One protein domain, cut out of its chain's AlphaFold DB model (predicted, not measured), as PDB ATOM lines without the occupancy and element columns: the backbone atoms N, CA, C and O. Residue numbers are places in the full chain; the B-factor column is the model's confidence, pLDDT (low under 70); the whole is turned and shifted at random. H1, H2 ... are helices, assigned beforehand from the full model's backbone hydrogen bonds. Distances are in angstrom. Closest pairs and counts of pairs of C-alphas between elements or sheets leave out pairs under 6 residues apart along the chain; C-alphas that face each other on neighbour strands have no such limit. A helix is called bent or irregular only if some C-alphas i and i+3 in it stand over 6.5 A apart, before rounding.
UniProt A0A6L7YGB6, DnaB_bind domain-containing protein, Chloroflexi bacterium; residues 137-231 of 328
ATOM      1  N   SER A 137     -33.940  28.701   6.869       67.44
ATOM      2  CA  SER A 137     -34.742  28.404   8.063       67.44
ATOM      3  C   SER A 137     -34.989  26.896   8.168       67.44
ATOM      4  O   SER A 137     -35.224  26.248   7.149       67.44
ATOM      5  N   GLY A 138     -35.019  26.343   9.385       70.50
ATOM      6  CA  GLY A 138     -35.324  24.920   9.598       70.50
ATOM      7  C   GLY A 138     -36.693  24.502   9.042       70.50
ATOM      8  O   GLY A 138     -36.877  23.363   8.628       70.50
ATOM      9  N   GLU A 139     -37.636  25.444   8.952       82.00
ATOM     10  CA  GLU A 139     -38.941  25.239   8.309       82.00
ATOM     11  C   GLU A 139     -38.815  25.055   6.794       82.00
ATOM     12  O   GLU A 139     -39.464  24.190   6.206       82.00
ATOM     13  N   SER A 140     -37.930  25.835   6.169       80.25
ATOM     14  CA  SER A 140     -37.599  25.704   4.750       80.25
ATOM     15  C   SER A 140     -36.854  24.397   4.474       80.25
ATOM     16  O   SER A 140     -37.126  23.762   3.461       80.25
ATOM     17  N   GLU A 141     -35.965  23.960   5.373       80.19
ATOM     18  CA  GLU A 141     -35.256  22.678   5.246       80.19
ATOM     19  C   GLU A 141     -36.233  21.494   5.261       80.19
ATOM     20  O   GLU A 141     -36.160  20.626   4.390       80.19
ATOM     21  N   ILE A 142     -37.192  21.479   6.194       83.69
ATOM     22  CA  ILE A 142     -38.222  20.432   6.265       83.69
ATOM     23  C   ILE A 142     -39.050  20.397   4.979       83.69
ATOM     24  O   ILE A 142     -39.153  19.343   4.352       83.69
ATOM     25  N   LEU A 143     -39.608  21.535   4.548       85.88
ATOM     26  CA  LEU A 143     -40.421  21.589   3.330       85.88
ATOM     27  C   LEU A 143     -39.624  21.194   2.088       85.88
ATOM     28  O   LEU A 143     -40.142  20.484   1.228       85.88
ATOM     29  N   TRP A 144     -38.354  21.594   2.009       86.44
ATOM     30  CA  TRP A 144     -37.479  21.196   0.917       86.44
ATOM     31  C   TRP A 144     -37.320  19.670   0.846       86.44
ATOM     32  O   TRP A 144     -37.503  19.100  -0.232       86.44
ATOM     33  N   PHE A 145     -37.062  18.999   1.976       82.75
ATOM     34  CA  PHE A 145     -36.974  17.534   2.021       82.75
ATOM     35  C   PHE A 145     -38.288  16.867   1.598       82.75
ATOM     36  O   PHE A 145     -38.264  15.927   0.804       82.75
ATOM     37  N   LEU A 146     -39.429  17.371   2.074       87.50
ATOM     38  CA  LEU A 146     -40.749  16.822   1.747       87.50
ATOM     39  C   LEU A 146     -41.123  16.981   0.262       87.50
ATOM     40  O   LEU A 146     -41.809  16.119  -0.291       87.50
ATOM     41  N   ILE A 147     -40.673  18.057  -0.390       87.81
ATOM     42  CA  ILE A 147     -40.928  18.321  -1.815       87.81
ATOM     43  C   ILE A 147     -40.024  17.465  -2.712       87.81
ATOM     44  O   ILE A 147     -40.499  16.886  -3.688       87.81
ATOM     45  N   HIS A 148     -38.730  17.373  -2.397       84.19
ATOM     46  CA  HIS A 148     -37.744  16.736  -3.280       84.19
ATOM     47  C   HIS A 148     -37.629  15.227  -3.075       84.19
ATOM     48  O   HIS A 148     -37.170  14.516  -3.971       84.19
ATOM     49  N   PHE A 149     -38.044  14.718  -1.913       83.56
ATOM     50  CA  PHE A 149     -37.868  13.318  -1.559       83.56
ATOM     51  C   PHE A 149     -39.177  12.664  -1.116       83.56
ATOM     52  O   PHE A 149     -39.533  12.726   0.063       83.56
ATOM     53  N   PRO A 150     -39.845  11.918  -2.018       83.88
ATOM     54  CA  PRO A 150     -41.079  11.203  -1.698       83.88
ATOM     55  C   PRO A 150     -40.954  10.236  -0.515       83.88
ATOM     56  O   PRO A 150     -41.929   9.995   0.191       83.88
ATOM     57  N   SER A 151     -39.756   9.707  -0.251       80.56
ATOM     58  CA  SER A 151     -39.522   8.819   0.889       80.56
ATOM     59  C   SER A 151     -39.602   9.493   2.254       80.56
ATOM     60  O   SER A 151     -39.668   8.783   3.250       80.56
ATOM     61  N   CYS A 152     -39.651  10.827   2.320       84.06
ATOM     62  CA  CYS A 152     -39.913  11.563   3.559       84.06
ATOM     63  C   CYS A 152     -41.413  11.700   3.873       84.06
ATOM     64  O   CYS A 152     -41.770  12.366   4.842       84.06
ATOM     65  N   ARG A 153     -42.304  11.097   3.064       85.44
ATOM     66  CA  ARG A 153     -43.759  11.225   3.232       85.44
ATOM     67  C   ARG A 153     -44.243  10.759   4.604       85.44
ATOM     68  O   ARG A 153     -44.995  11.487   5.234       85.44
ATOM     69  N   GLU A 154     -43.770   9.615   5.084       80.75
ATOM     70  CA  GLU A 154     -44.153   9.081   6.399       80.75
ATOM     71  C   GLU A 154     -43.746  10.029   7.539       80.75
ATOM     72  O   GLU A 154     -44.560  10.354   8.401       80.75
ATOM     73  N   ALA A 155     -42.510  10.547   7.510       79.25
ATOM     74  CA  ALA A 155     -42.063  11.529   8.495       79.25
ATOM     75  C   ALA A 155     -42.855  12.841   8.417       79.25
ATOM     76  O   ALA A 155     -43.116  13.436   9.455       79.25
ATOM     77  N   GLY A 156     -43.237  13.283   7.214       83.44
ATOM     78  CA  GLY A 156     -44.057  14.477   7.011       83.44
ATOM     79  C   GLY A 156     -45.502  14.316   7.485       83.44
ATOM     80  O   GLY A 156     -46.040  15.240   8.079       83.44
ATOM     81  N   GLU A 157     -46.121  13.153   7.275       86.31
ATOM     82  CA  GLU A 157     -47.478  12.840   7.763       86.31
ATOM     83  C   GLU A 157     -47.548  12.762   9.296       86.31
ATOM     84  O   GLU A 157     -48.592  13.028   9.884       86.31
ATOM     85  N   ALA A 158     -46.431  12.449   9.956       83.88
ATOM     86  CA  ALA A 158     -46.327  12.464  11.412       83.88
ATOM     87  C   ALA A 158     -46.182  13.879  12.016       83.88
ATOM     88  O   ALA A 158     -46.142  14.010  13.242       83.88
ATOM     89  N   LEU A 159     -46.058  14.934  11.197       83.00
ATOM     90  CA  LEU A 159     -45.918  16.310  11.678       83.00
ATOM     91  C   LEU A 159     -47.280  16.969  11.905       83.00
ATOM     92  O   LEU A 159     -48.146  16.983  11.032       83.00
ATOM     93  N   GLU A 160     -47.428  17.623  13.056       74.94
ATOM     94  CA  GLU A 160     -48.593  18.458  13.346       74.94
ATOM     95  C   GLU A 160     -48.575  19.736  12.484       74.94
ATOM     96  O   GLU A 160     -47.518  20.362  12.353       74.94
ATOM     97  N   PRO A 161     -49.720  20.223  11.965       65.31
ATOM     98  CA  PRO A 161     -49.784  21.469  11.191       65.31
ATOM     99  C   PRO A 161     -49.247  22.700  11.943       65.31
ATOM    100  O   PRO A 161     -48.736  23.630  11.324       65.31
ATOM    101  N   GLY A 162     -49.296  22.686  13.283       67.50
ATOM    102  CA  GLY A 162     -48.712  23.715  14.156       67.50
ATOM    103  C   GLY A 162     -47.179  23.678  14.278       67.50
ATOM    104  O   GLY A 162     -46.603  24.406  15.093       67.50
ATOM    105  N   THR A 163     -46.495  22.827  13.506       73.44
ATOM    106  CA  THR A 163     -45.022  22.723  13.465       73.44
ATOM    107  C   THR A 163     -44.367  23.905  12.744       73.44
ATOM    108  O   THR A 163     -43.214  24.220  13.030       73.44
ATOM    109  N   PHE A 164     -45.102  24.629  11.902       77.69
ATOM    110  CA  PHE A 164     -44.597  25.787  11.158       77.69
ATOM    111  C   PHE A 164     -45.067  27.098  11.812       77.69
ATOM    112  O   PHE A 164     -46.250  27.255  12.109       77.69
ATOM    113  N   GLU A 165     -44.133  28.002  12.098       69.81
ATOM    114  CA  GLU A 165     -44.348  29.343  12.651       69.81
ATOM    115  C   GLU A 165     -44.712  30.336  11.545       69.81
ATOM    116  O   GLU A 165     -45.593  31.176  11.738       69.81
ATOM    117  N   ASP A 166     -44.072  30.219  10.378       72.50
ATOM    118  CA  ASP A 166     -44.403  31.044   9.226       72.50
ATOM    119  C   ASP A 166     -45.715  30.564   8.582       72.50
ATOM    120  O   ASP A 166     -45.905  29.388   8.246       72.50
ATOM    121  N   GLY A 167     -46.652  31.497   8.405       75.62
ATOM    122  CA  GLY A 167     -47.961  31.209   7.831       75.62
ATOM    123  C   GLY A 167     -47.898  30.727   6.379       75.62
ATOM    124  O   GLY A 167     -48.774  29.971   5.955       75.62
ATOM    125  N   ALA A 168     -46.895  31.136   5.597       79.31
ATOM    126  CA  ALA A 168     -46.671  30.636   4.243       79.31
ATOM    127  C   ALA A 168     -46.166  29.186   4.262       79.31
ATOM    128  O   ALA A 168     -46.685  28.348   3.520       79.31
ATOM    129  N   HIS A 169     -45.236  28.854   5.161       85.81
ATOM    130  CA  HIS A 169     -44.739  27.486   5.342       85.81
ATOM    131  C   HIS A 169     -45.833  26.540   5.829       85.81
ATOM    132  O   HIS A 169     -45.980  25.449   5.282       85.81
ATOM    133  N   ALA A 170     -46.652  26.974   6.791       83.94
ATOM    134  CA  ALA A 170     -47.786  26.197   7.289       83.94
ATOM    135  C   ALA A 170     -48.814  25.902   6.184       83.94
ATOM    136  O   ALA A 170     -49.289  24.772   6.052       83.94
ATOM    137  N   ARG A 171     -49.139  26.901   5.349       86.81
ATOM    138  CA  ARG A 171     -50.056  26.732   4.209       86.81
ATOM    139  C   ARG A 171     -49.467  25.825   3.128       86.81
ATOM    140  O   ARG A 171     -50.179  24.956   2.627       86.81
ATOM    141  N   LEU A 172     -48.179  25.969   2.811       87.25
ATOM    142  CA  LEU A 172     -47.493  25.095   1.855       87.25
ATOM    143  C   LEU A 172     -47.431  23.645   2.360       87.25
ATOM    144  O   LEU A 172     -47.699  22.715   1.600       87.25
ATOM    145  N   PHE A 173     -47.156  23.444   3.651       90.06
ATOM    146  CA  PHE A 173     -47.213  22.131   4.288       90.06
ATOM    147  C   PHE A 173     -48.619  21.527   4.225       90.06
ATOM    148  O   PHE A 173     -48.780  20.375   3.827       90.06
ATOM    149  N   ALA A 174     -49.654  22.306   4.552       87.75
ATOM    150  CA  ALA A 174     -51.040  21.856   4.461       87.75
ATOM    151  C   ALA A 174     -51.410  21.451   3.022       87.75
ATOM    152  O   ALA A 174     -52.053  20.419   2.813       87.75
ATOM    153  N   ALA A 175     -50.948  22.214   2.023       86.75
ATOM    154  CA  ALA A 175     -51.098  21.873   0.612       86.75
ATOM    155  C   ALA A 175     -50.359  20.574   0.244       86.75
ATOM    156  O   ALA A 175     -50.898  19.758  -0.496       86.75
ATOM    157  N   TRP A 176     -49.175  20.321   0.796       90.19
ATOM    158  CA  TRP A 176     -48.461  19.054   0.601       90.19
ATOM    159  C   TRP A 176     -49.165  17.866   1.288       90.19
ATOM    160  O   TRP A 176     -49.233  16.769   0.728       90.19
ATOM    161  N   HIS A 177     -49.769  18.086   2.459       85.94
ATOM    162  CA  HIS A 177     -50.381  17.039   3.280       85.94
ATOM    163  C   HIS A 177     -51.675  16.458   2.676       85.94
ATOM    164  O   HIS A 177     -51.933  15.264   2.791       85.94
ATOM    165  N   THR A 178     -52.511  17.268   2.008       80.44
ATOM    166  CA  THR A 178     -53.851  16.806   1.558       80.44
ATOM    167  C   THR A 178     -53.875  15.962   0.270       80.44
ATOM    168  O   THR A 178     -54.961  15.555  -0.129       80.44
ATOM    169  N   GLY A 179     -52.745  15.675  -0.394       67.56
ATOM    170  CA  GLY A 179     -52.743  14.686  -1.488       67.56
ATOM    171  C   GLY A 179     -51.713  14.874  -2.603       67.56
ATOM    172  O   GLY A 179     -50.845  15.741  -2.538       67.56
ATOM    173  N   GLU A 180     -51.825  14.019  -3.625       64.06
ATOM    174  CA  GLU A 180     -50.985  14.022  -4.832       64.06
ATOM    175  C   GLU A 180     -51.222  15.278  -5.691       64.06
ATOM    176  O   GLU A 180     -52.338  15.786  -5.772       64.06
ATOM    177  N   ASN A 181     -50.162  15.747  -6.360       79.12
ATOM    178  CA  ASN A 181     -50.098  16.965  -7.189       79.12
ATOM    179  C   ASN A 181     -50.054  18.294  -6.409       79.12
ATOM    180  O   ASN A 181     -50.897  19.174  -6.568       79.12
ATOM    181  N   LEU A 182     -48.996  18.476  -5.608       84.00
ATOM    182  CA  LEU A 182     -48.702  19.735  -4.911       84.00
ATOM    183  C   LEU A 182     -48.654  20.955  -5.855       84.00
ATOM    184  O   LEU A 182     -49.132  22.022  -5.488       84.00
ATOM    185  N   GLY A 183     -48.103  20.802  -7.064       81.50
ATOM    186  CA  GLY A 183     -47.910  21.911  -8.006       81.50
ATOM    187  C   GLY A 183     -49.203  22.631  -8.399       81.50
ATOM    188  O   GLY A 183     -49.244  23.857  -8.360       81.50
ATOM    189  N   ASP A 184     -50.268  21.883  -8.699       83.50
ATOM    190  CA  ASP A 184     -51.564  22.460  -9.086       83.50
ATOM    191  C   ASP A 184     -52.202  23.223  -7.919       83.50
ATOM    192  O   ASP A 184     -52.748  24.310  -8.078       83.50
ATOM    193  N   ARG A 185     -52.051  22.697  -6.703       83.25
ATOM    194  CA  ARG A 185     -52.605  23.304  -5.485       83.25
ATOM    195  C   ARG A 185     -51.864  24.564  -5.072       83.25
ATOM    196  O   ARG A 185     -52.476  25.518  -4.596       83.25
ATOM    197  N   VAL A 186     -50.547  24.578  -5.258       84.94
ATOM    198  CA  VAL A 186     -49.753  25.789  -5.058       84.94
ATOM    199  C   VAL A 186     -50.141  26.848  -6.088       84.94
ATOM    200  O   VAL A 186     -50.281  28.005  -5.712       84.94
ATOM    201  N   ALA A 187     -50.396  26.473  -7.345       82.62
ATOM    202  CA  ALA A 187     -50.847  27.411  -8.375       82.62
ATOM    203  C   ALA A 187     -52.213  28.058  -8.061       82.62
ATOM    204  O   ALA A 187     -52.475  29.176  -8.496       82.62
ATOM    205  N   GLU A 188     -53.067  27.380  -7.291       83.50
ATOM    206  CA  GLU A 188     -54.343  27.913  -6.783       83.50
ATOM    207  C   GLU A 188     -54.211  28.689  -5.457       83.50
ATOM    208  O   GLU A 188     -55.172  29.314  -5.007       83.50
ATOM    209  N   SER A 189     -53.039  28.646  -4.817       83.31
ATOM    210  CA  SER A 189     -52.757  29.347  -3.556       83.31
ATOM    211  C   SER A 189     -52.337  30.800  -3.798       83.31
ATOM    212  O   SER A 189     -52.183  31.240  -4.934       83.31
ATOM    213  N   ASP A 190     -52.149  31.572  -2.729       82.19
ATOM    214  CA  ASP A 190     -51.674  32.957  -2.812       82.19
ATOM    215  C   ASP A 190     -50.203  33.088  -3.259       82.19
ATOM    216  O   ASP A 190     -49.407  32.150  -3.155       82.19
ATOM    217  N   ASP A 191     -49.842  34.287  -3.731       73.44
ATOM    218  CA  ASP A 191     -48.522  34.619  -4.292       73.44
ATOM    219  C   ASP A 191     -47.354  34.307  -3.337       73.44
ATOM    220  O   ASP A 191     -46.245  34.005  -3.780       73.44
ATOM    221  N   GLU A 192     -47.588  34.358  -2.024       73.81
ATOM    222  CA  GLU A 192     -46.573  34.088  -1.004       73.81
ATOM    223  C   GLU A 192     -46.223  32.593  -0.954       73.81
ATOM    224  O   GLU A 192     -45.048  32.221  -0.994       73.81
ATOM    225  N   VAL A 193     -47.240  31.724  -0.958       78.38
ATOM    226  CA  VAL A 193     -47.072  30.262  -1.029       78.38
ATOM    227  C   VAL A 193     -46.452  29.847  -2.366       78.38
ATOM    228  O   VAL A 193     -45.559  28.995  -2.395       78.38
ATOM    229  N   GLN A 194     -46.871  30.475  -3.469       77.56
ATOM    230  CA  GLN A 194     -46.285  30.247  -4.795       77.56
ATOM    231  C   GLN A 194     -44.800  30.625  -4.839       77.56
ATOM    232  O   GLN A 194     -43.973  29.846  -5.325       77.56
ATOM    233  N   GLY A 195     -44.451  31.795  -4.300       74.50
ATOM    234  CA  GLY A 195     -43.075  32.279  -4.229       74.50
ATOM    235  C   GLY A 195     -42.183  31.381  -3.375       74.50
ATOM    236  O   GLY A 195     -41.082  31.027  -3.799       74.50
ATOM    237  N   LEU A 196     -42.674  30.951  -2.210       78.75
ATOM    238  CA  LEU A 196     -41.960  30.021  -1.336       78.75
ATOM    239  C   LEU A 196     -41.726  28.669  -2.021       78.75
ATOM    240  O   LEU A 196     -40.610  28.154  -2.003       78.75
ATOM    241  N   TYR A 197     -42.746  28.101  -2.663       84.31
ATOM    242  CA  TYR A 197     -42.615  26.831  -3.375       84.31
ATOM    243  C   TYR A 197     -41.605  26.910  -4.527       84.31
ATOM    244  O   TYR A 197     -40.741  26.041  -4.649       84.31
ATOM    245  N   ALA A 198     -41.659  27.975  -5.333       79.19
ATOM    246  CA  ALA A 198     -40.707  28.202  -6.417       79.19
ATOM    247  C   ALA A 198     -39.270  28.375  -5.897       79.19
ATOM    248  O   ALA A 198     -38.334  27.823  -6.479       79.19
ATOM    249  N   LEU A 199     -39.096  29.092  -4.781       79.56
ATOM    250  CA  LEU A 199     -37.804  29.239  -4.115       79.56
ATOM    251  C   LEU A 199     -37.251  27.881  -3.675       79.56
ATOM    252  O   LEU A 199     -36.084  27.597  -3.926       79.56
ATOM    253  N   LEU A 200     -38.076  27.045  -3.038       80.94
ATOM    254  CA  LEU A 200     -37.655  25.731  -2.553       80.94
ATOM    255  C   LEU A 200     -37.304  24.788  -3.708       80.94
ATOM    256  O   LEU A 200     -36.283  24.115  -3.627       80.94
ATOM    257  N   LEU A 201     -38.084  24.776  -4.793       83.69
ATOM    258  CA  LEU A 201     -37.773  23.988  -5.995       83.69
ATOM    259  C   LEU A 201     -36.466  24.414  -6.676       83.69
ATOM    260  O   LEU A 201     -35.770  23.586  -7.257       83.69
ATOM    261  N   GLY A 202     -36.150  25.710  -6.639       73.50
ATOM    262  CA  GLY A 202     -34.920  26.261  -7.208       73.50
ATOM    263  C   GLY A 202     -33.713  26.207  -6.270       73.50
ATOM    264  O   GLY A 202     -32.633  26.654  -6.654       73.50
ATOM    265  N   MET A 203     -33.881  25.719  -5.038       72.12
ATOM    266  CA  MET A 203     -32.830  25.731  -4.026       72.12
ATOM    267  C   MET A 203     -31.891  24.534  -4.195       72.12
ATOM    268  O   MET A 203     -32.287  23.382  -4.016       72.12
ATOM    269  N   GLU A 204     -30.617  24.818  -4.476       65.06
ATOM    270  CA  GLU A 204     -29.547  23.821  -4.429       65.06
ATOM    271  C   GLU A 204     -29.092  23.619  -2.982       65.06
ATOM    272  O   GLU A 204     -28.467  24.491  -2.375       65.06
ATOM    273  N   MET A 205     -29.412  22.458  -2.416       63.12
ATOM    274  CA  MET A 205     -28.942  22.078  -1.086       63.12
ATOM    275  C   MET A 205     -27.588  21.355  -1.151       63.12
ATOM    276  O   MET A 205     -27.257  20.751  -2.174       63.12
ATOM    277  N   PRO A 206     -26.798  21.381  -0.057       64.75
ATOM    278  CA  PRO A 206     -25.518  20.687   0.022       64.75
ATOM    279  C   PRO A 206     -25.585  19.231  -0.449       64.75
ATOM    280  O   PRO A 206     -26.452  18.469  -0.023       64.75
ATOM    281  N   GLU A 207     -24.611  18.821  -1.261       51.81
ATOM    282  CA  GLU A 207     -24.538  17.479  -1.862       51.81
ATOM    283  C   GLU A 207     -24.612  16.348  -0.819       51.81
ATOM    284  O   GLU A 207     -25.190  15.288  -1.065       51.81
ATOM    285  N   ALA A 208     -24.107  16.608   0.390       52.12
ATOM    286  CA  ALA A 208     -24.195  15.701   1.527       52.12
ATOM    287  C   ALA A 208     -25.637  15.265   1.851       52.12
ATOM    288  O   ALA A 208     -25.822  14.132   2.280       52.12
ATOM    289  N   TYR A 209     -26.649  16.112   1.622       62.72
ATOM    290  CA  TYR A 209     -28.062  15.780   1.841       62.72
ATOM    291  C   TYR A 209     -28.635  14.856   0.762       62.72
ATOM    292  O   TYR A 209     -29.442  13.980   1.070       62.72
ATOM    293  N   ALA A 210     -28.188  15.003  -0.488       60.69
ATOM    294  CA  ALA A 210     -28.607  14.140  -1.593       60.69
ATOM    295  C   ALA A 210     -28.043  12.715  -1.464       60.69
ATOM    296  O   ALA A 210     -28.667  11.755  -1.909       60.69
ATOM    297  N   GLN A 211     -26.880  12.570  -0.822       60.94
ATOM    298  CA  GLN A 211     -26.238  11.275  -0.574       60.94
ATOM    299  C   GLN A 211     -26.798  10.542   0.662       60.94
ATOM    300  O   GLN A 211     -26.397   9.411   0.942       60.94
ATOM    301  N   MET A 212     -27.721  11.156   1.414       68.31
ATOM    302  CA  MET A 212     -28.320  10.535   2.596       68.31
ATOM    303  C   MET A 212     -29.281   9.405   2.228       68.31
ATOM    304  O   MET A 212     -30.110   9.517   1.320       68.31
ATOM    305  N   THR A 213     -29.235   8.331   3.016       72.62
ATOM    306  CA  THR A 213     -30.228   7.259   2.927       72.62
ATOM    307  C   THR A 213     -31.606   7.762   3.351       72.62
ATOM    308  O   THR A 213     -31.739   8.711   4.124       72.62
ATOM    309  N   ASP A 214     -32.649   7.098   2.871       71.94
ATOM    310  CA  ASP A 214     -34.046   7.429   3.155       71.94
ATOM    311  C   ASP A 214     -34.333   7.446   4.662       71.94
ATOM    312  O   ASP A 214     -35.012   8.344   5.153       71.94
ATOM    313  N   ALA A 215     -33.741   6.518   5.421       58.25
ATOM    314  CA  ALA A 215     -33.851   6.482   6.879       58.25
ATOM    315  C   ALA A 215     -33.237   7.729   7.543       58.25
ATOM    316  O   ALA A 215     -33.842   8.315   8.437       58.25
ATOM    317  N   VAL A 216     -32.065   8.168   7.073       64.12
ATOM    318  CA  VAL A 216     -31.387   9.364   7.597       64.12
ATOM    319  C   VAL A 216     -32.166  10.631   7.245       64.12
ATOM    320  O   VAL A 216     -32.284  11.522   8.082       64.12
ATOM    321  N   ARG A 217     -32.761  10.702   6.047       70.38
ATOM    322  CA  ARG A 217     -33.609  11.833   5.636       70.38
ATOM    323  C   ARG A 217     -34.879  11.938   6.485       70.38
ATOM    324  O   ARG A 217     -35.183  13.016   6.989       70.38
ATOM    325  N   ASN A 218     -35.567  10.822   6.730       68.12
ATOM    326  CA  ASN A 218     -36.733  10.785   7.623       68.12
ATOM    327  C   ASN A 218     -36.372  11.184   9.063       68.12
ATOM    328  O   ASN A 218     -37.081  11.974   9.689       68.12
ATOM    329  N   GLN A 219     -35.241  10.688   9.573       67.50
ATOM    330  CA  GLN A 219     -34.740  11.076  10.890       67.50
ATOM    331  C   GLN A 219     -34.433  12.578  10.950       67.50
ATOM    332  O   GLN A 219     -34.805  13.234  11.917       67.50
ATOM    333  N   PHE A 220     -33.810  13.140   9.910       69.56
ATOM    334  CA  PHE A 220     -33.513  14.568   9.833       69.56
ATOM    335  C   PHE A 220     -34.782  15.427   9.897       69.56
ATOM    336  O   PHE A 220     -34.827  16.381  10.673       69.56
ATOM    337  N   VAL A 221     -35.827  15.075   9.138       73.62
ATOM    338  CA  VAL A 221     -37.124  15.776   9.168       73.62
ATOM    339  C   VAL A 221     -37.731  15.739  10.574       73.62
ATOM    340  O   VAL A 221     -38.107  16.783  11.105       73.62
ATOM    341  N   SER A 222     -37.760  14.563  11.210       70.94
ATOM    342  CA  SER A 222     -38.317  14.396  12.558       70.94
ATOM    343  C   SER A 222     -37.545  15.187  13.620       70.94
ATOM    344  O   SER A 222     -38.147  15.884  14.435       70.94
ATOM    345  N   GLU A 223     -36.214  15.121  13.607       67.25
ATOM    346  CA  GLU A 223     -35.377  15.829  14.581       67.25
ATOM    347  C   GLU A 223     -35.428  17.347  14.381       67.25
ATOM    348  O   GLU A 223     -35.553  18.095  15.349       67.25
ATOM    349  N   THR A 224     -35.425  17.814  13.130       68.44
ATOM    350  CA  THR A 224     -35.547  19.248  12.826       68.44
ATOM    351  C   THR A 224     -36.908  19.783  13.270       68.44
ATOM    352  O   THR A 224     -36.972  20.853  13.873       68.44
ATOM    353  N   ALA A 225     -37.986  19.018  13.073       75.44
ATOM    354  CA  ALA A 225     -39.322  19.388  13.533       75.44
ATOM    355  C   ALA A 225     -39.440  19.444  15.066       75.44
ATOM    356  O   ALA A 225     -40.050  20.369  15.598       75.44
ATOM    357  N   LYS A 226     -38.816  18.509  15.798       72.06
ATOM    358  CA  LYS A 226     -38.753  18.545  17.276       72.06
ATOM    359  C   LYS A 226     -37.938  19.726  17.799       72.06
ATOM    360  O   LYS A 226     -38.196  20.226  18.895       72.06
ATOM    361  N   GLU A 227     -36.942  20.151  17.032       63.19
ATOM    362  CA  GLU A 227     -36.066  21.258  17.389       63.19
ATOM    363  C   GLU A 227     -36.670  22.623  17.026       63.19
ATOM    364  O   GLU A 227     -36.290  23.624  17.627       63.19
ATOM    365  N   LEU A 228     -37.658  22.692  16.122       66.56
ATOM    366  CA  LEU A 228     -38.365  23.938  15.803       66.56
ATOM    367  C   LEU A 228     -38.976  24.585  17.061       66.56
ATOM    368  O   LEU A 228     -38.607  25.720  17.349       66.56
ATOM    369  N   PRO A 229     -39.774  23.896  17.905       55.66
ATOM    370  CA  PRO A 229     -40.251  24.450  19.175       55.66
ATOM    371  C   PRO A 229     -39.154  24.861  20.166       55.66
ATOM    372  O   PRO A 229     -39.300  25.858  20.871       55.66
ATOM    373  N   ARG A 230     -38.024  24.149  20.202       49.66
ATOM    374  CA  ARG A 230     -36.874  24.506  21.053       49.66
ATOM    375  C   ARG A 230     -36.164  25.763  20.547       49.66
ATOM    376  O   ARG A 230     -35.769  26.632  21.330       49.66
ATOM    377  N   ARG A 231     -36.100  25.926  19.224       50.41
ATOM    378  CA  ARG A 231     -35.652  27.145  18.544       50.41
ATOM    379  C   ARG A 231     -36.655  28.294  18.692       50.41
ATOM    380  O   ARG A 231     -36.193  29.427  18.768       50.41
TER     381      ARG A 231
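What this domain is: This is residues 137 to 231 of the 328 residues of the protein "DnaB_bind domain-containing protein" of Chloroflexi bacterium (UniProt A0A6L7YGB6). The longest helix, H7, packs along H1, the helix in the middle, with H2 packed on H7's residues 214 to 222. H3 and H5 cross on H1 away from H7, H4 packs on both, and little H6 lies far out on the connection from H5 to H7. The 95 printed residues hold seven named helices, H1 to H7 in chain order, and no named strand: the class is all helix, with mostly crossed packing. The whole is compact, radius of gyration of the C-alphas 12.5 A, and rounded, spanning 33 by 27 by 22 A.

Where its parts are: H7, residues 214 to 231, is 25.1 A long, from C-alpha 214 at (-34.046, 7.429, 3.155) to C-alpha 231 at (-35.652, 27.145, 18.544), with a kink of 25 degrees near residue 225. H1, residues 138 to 148, begins at C-alpha (-35.324, 24.920, 9.598) and measures 15.4 A. H2 is residues 150 to 157, irregular, with C-alphas 151 and 154 7.2 A apart. H3 is residues 167 to 177, H4 182 to 187, H5 191 to 201 and H6 207 to 210.

How they stand to each other: H1, the hub, touches H7 at a shallow tilt of 25 degrees, opposite ways; their closest C-alphas, Ile 142 and Val 221, are 5.6 A apart. H1 touches H3 at Leu 143 and Phe 173, closest C-alphas 6.9 A apart. H1 and H2 touch only at the corner. H4 and H5 form a helical hairpin. H5 and H7 are apart. Every O i to N i+4 pair is within hydrogen-bond range in H1, H3, H4 and H5; H2 has 2 of 4, H7 12 of 14, and H6 is too short for one.

The domain as a whole: The farthest C-alphas, Asp 190 and Thr 213, are 34.0 A apart. The printed part has no cut and no long link. Mean pLDDT of the printed part is 75.7; 27 residues are under 70, among them residues 204 to 212.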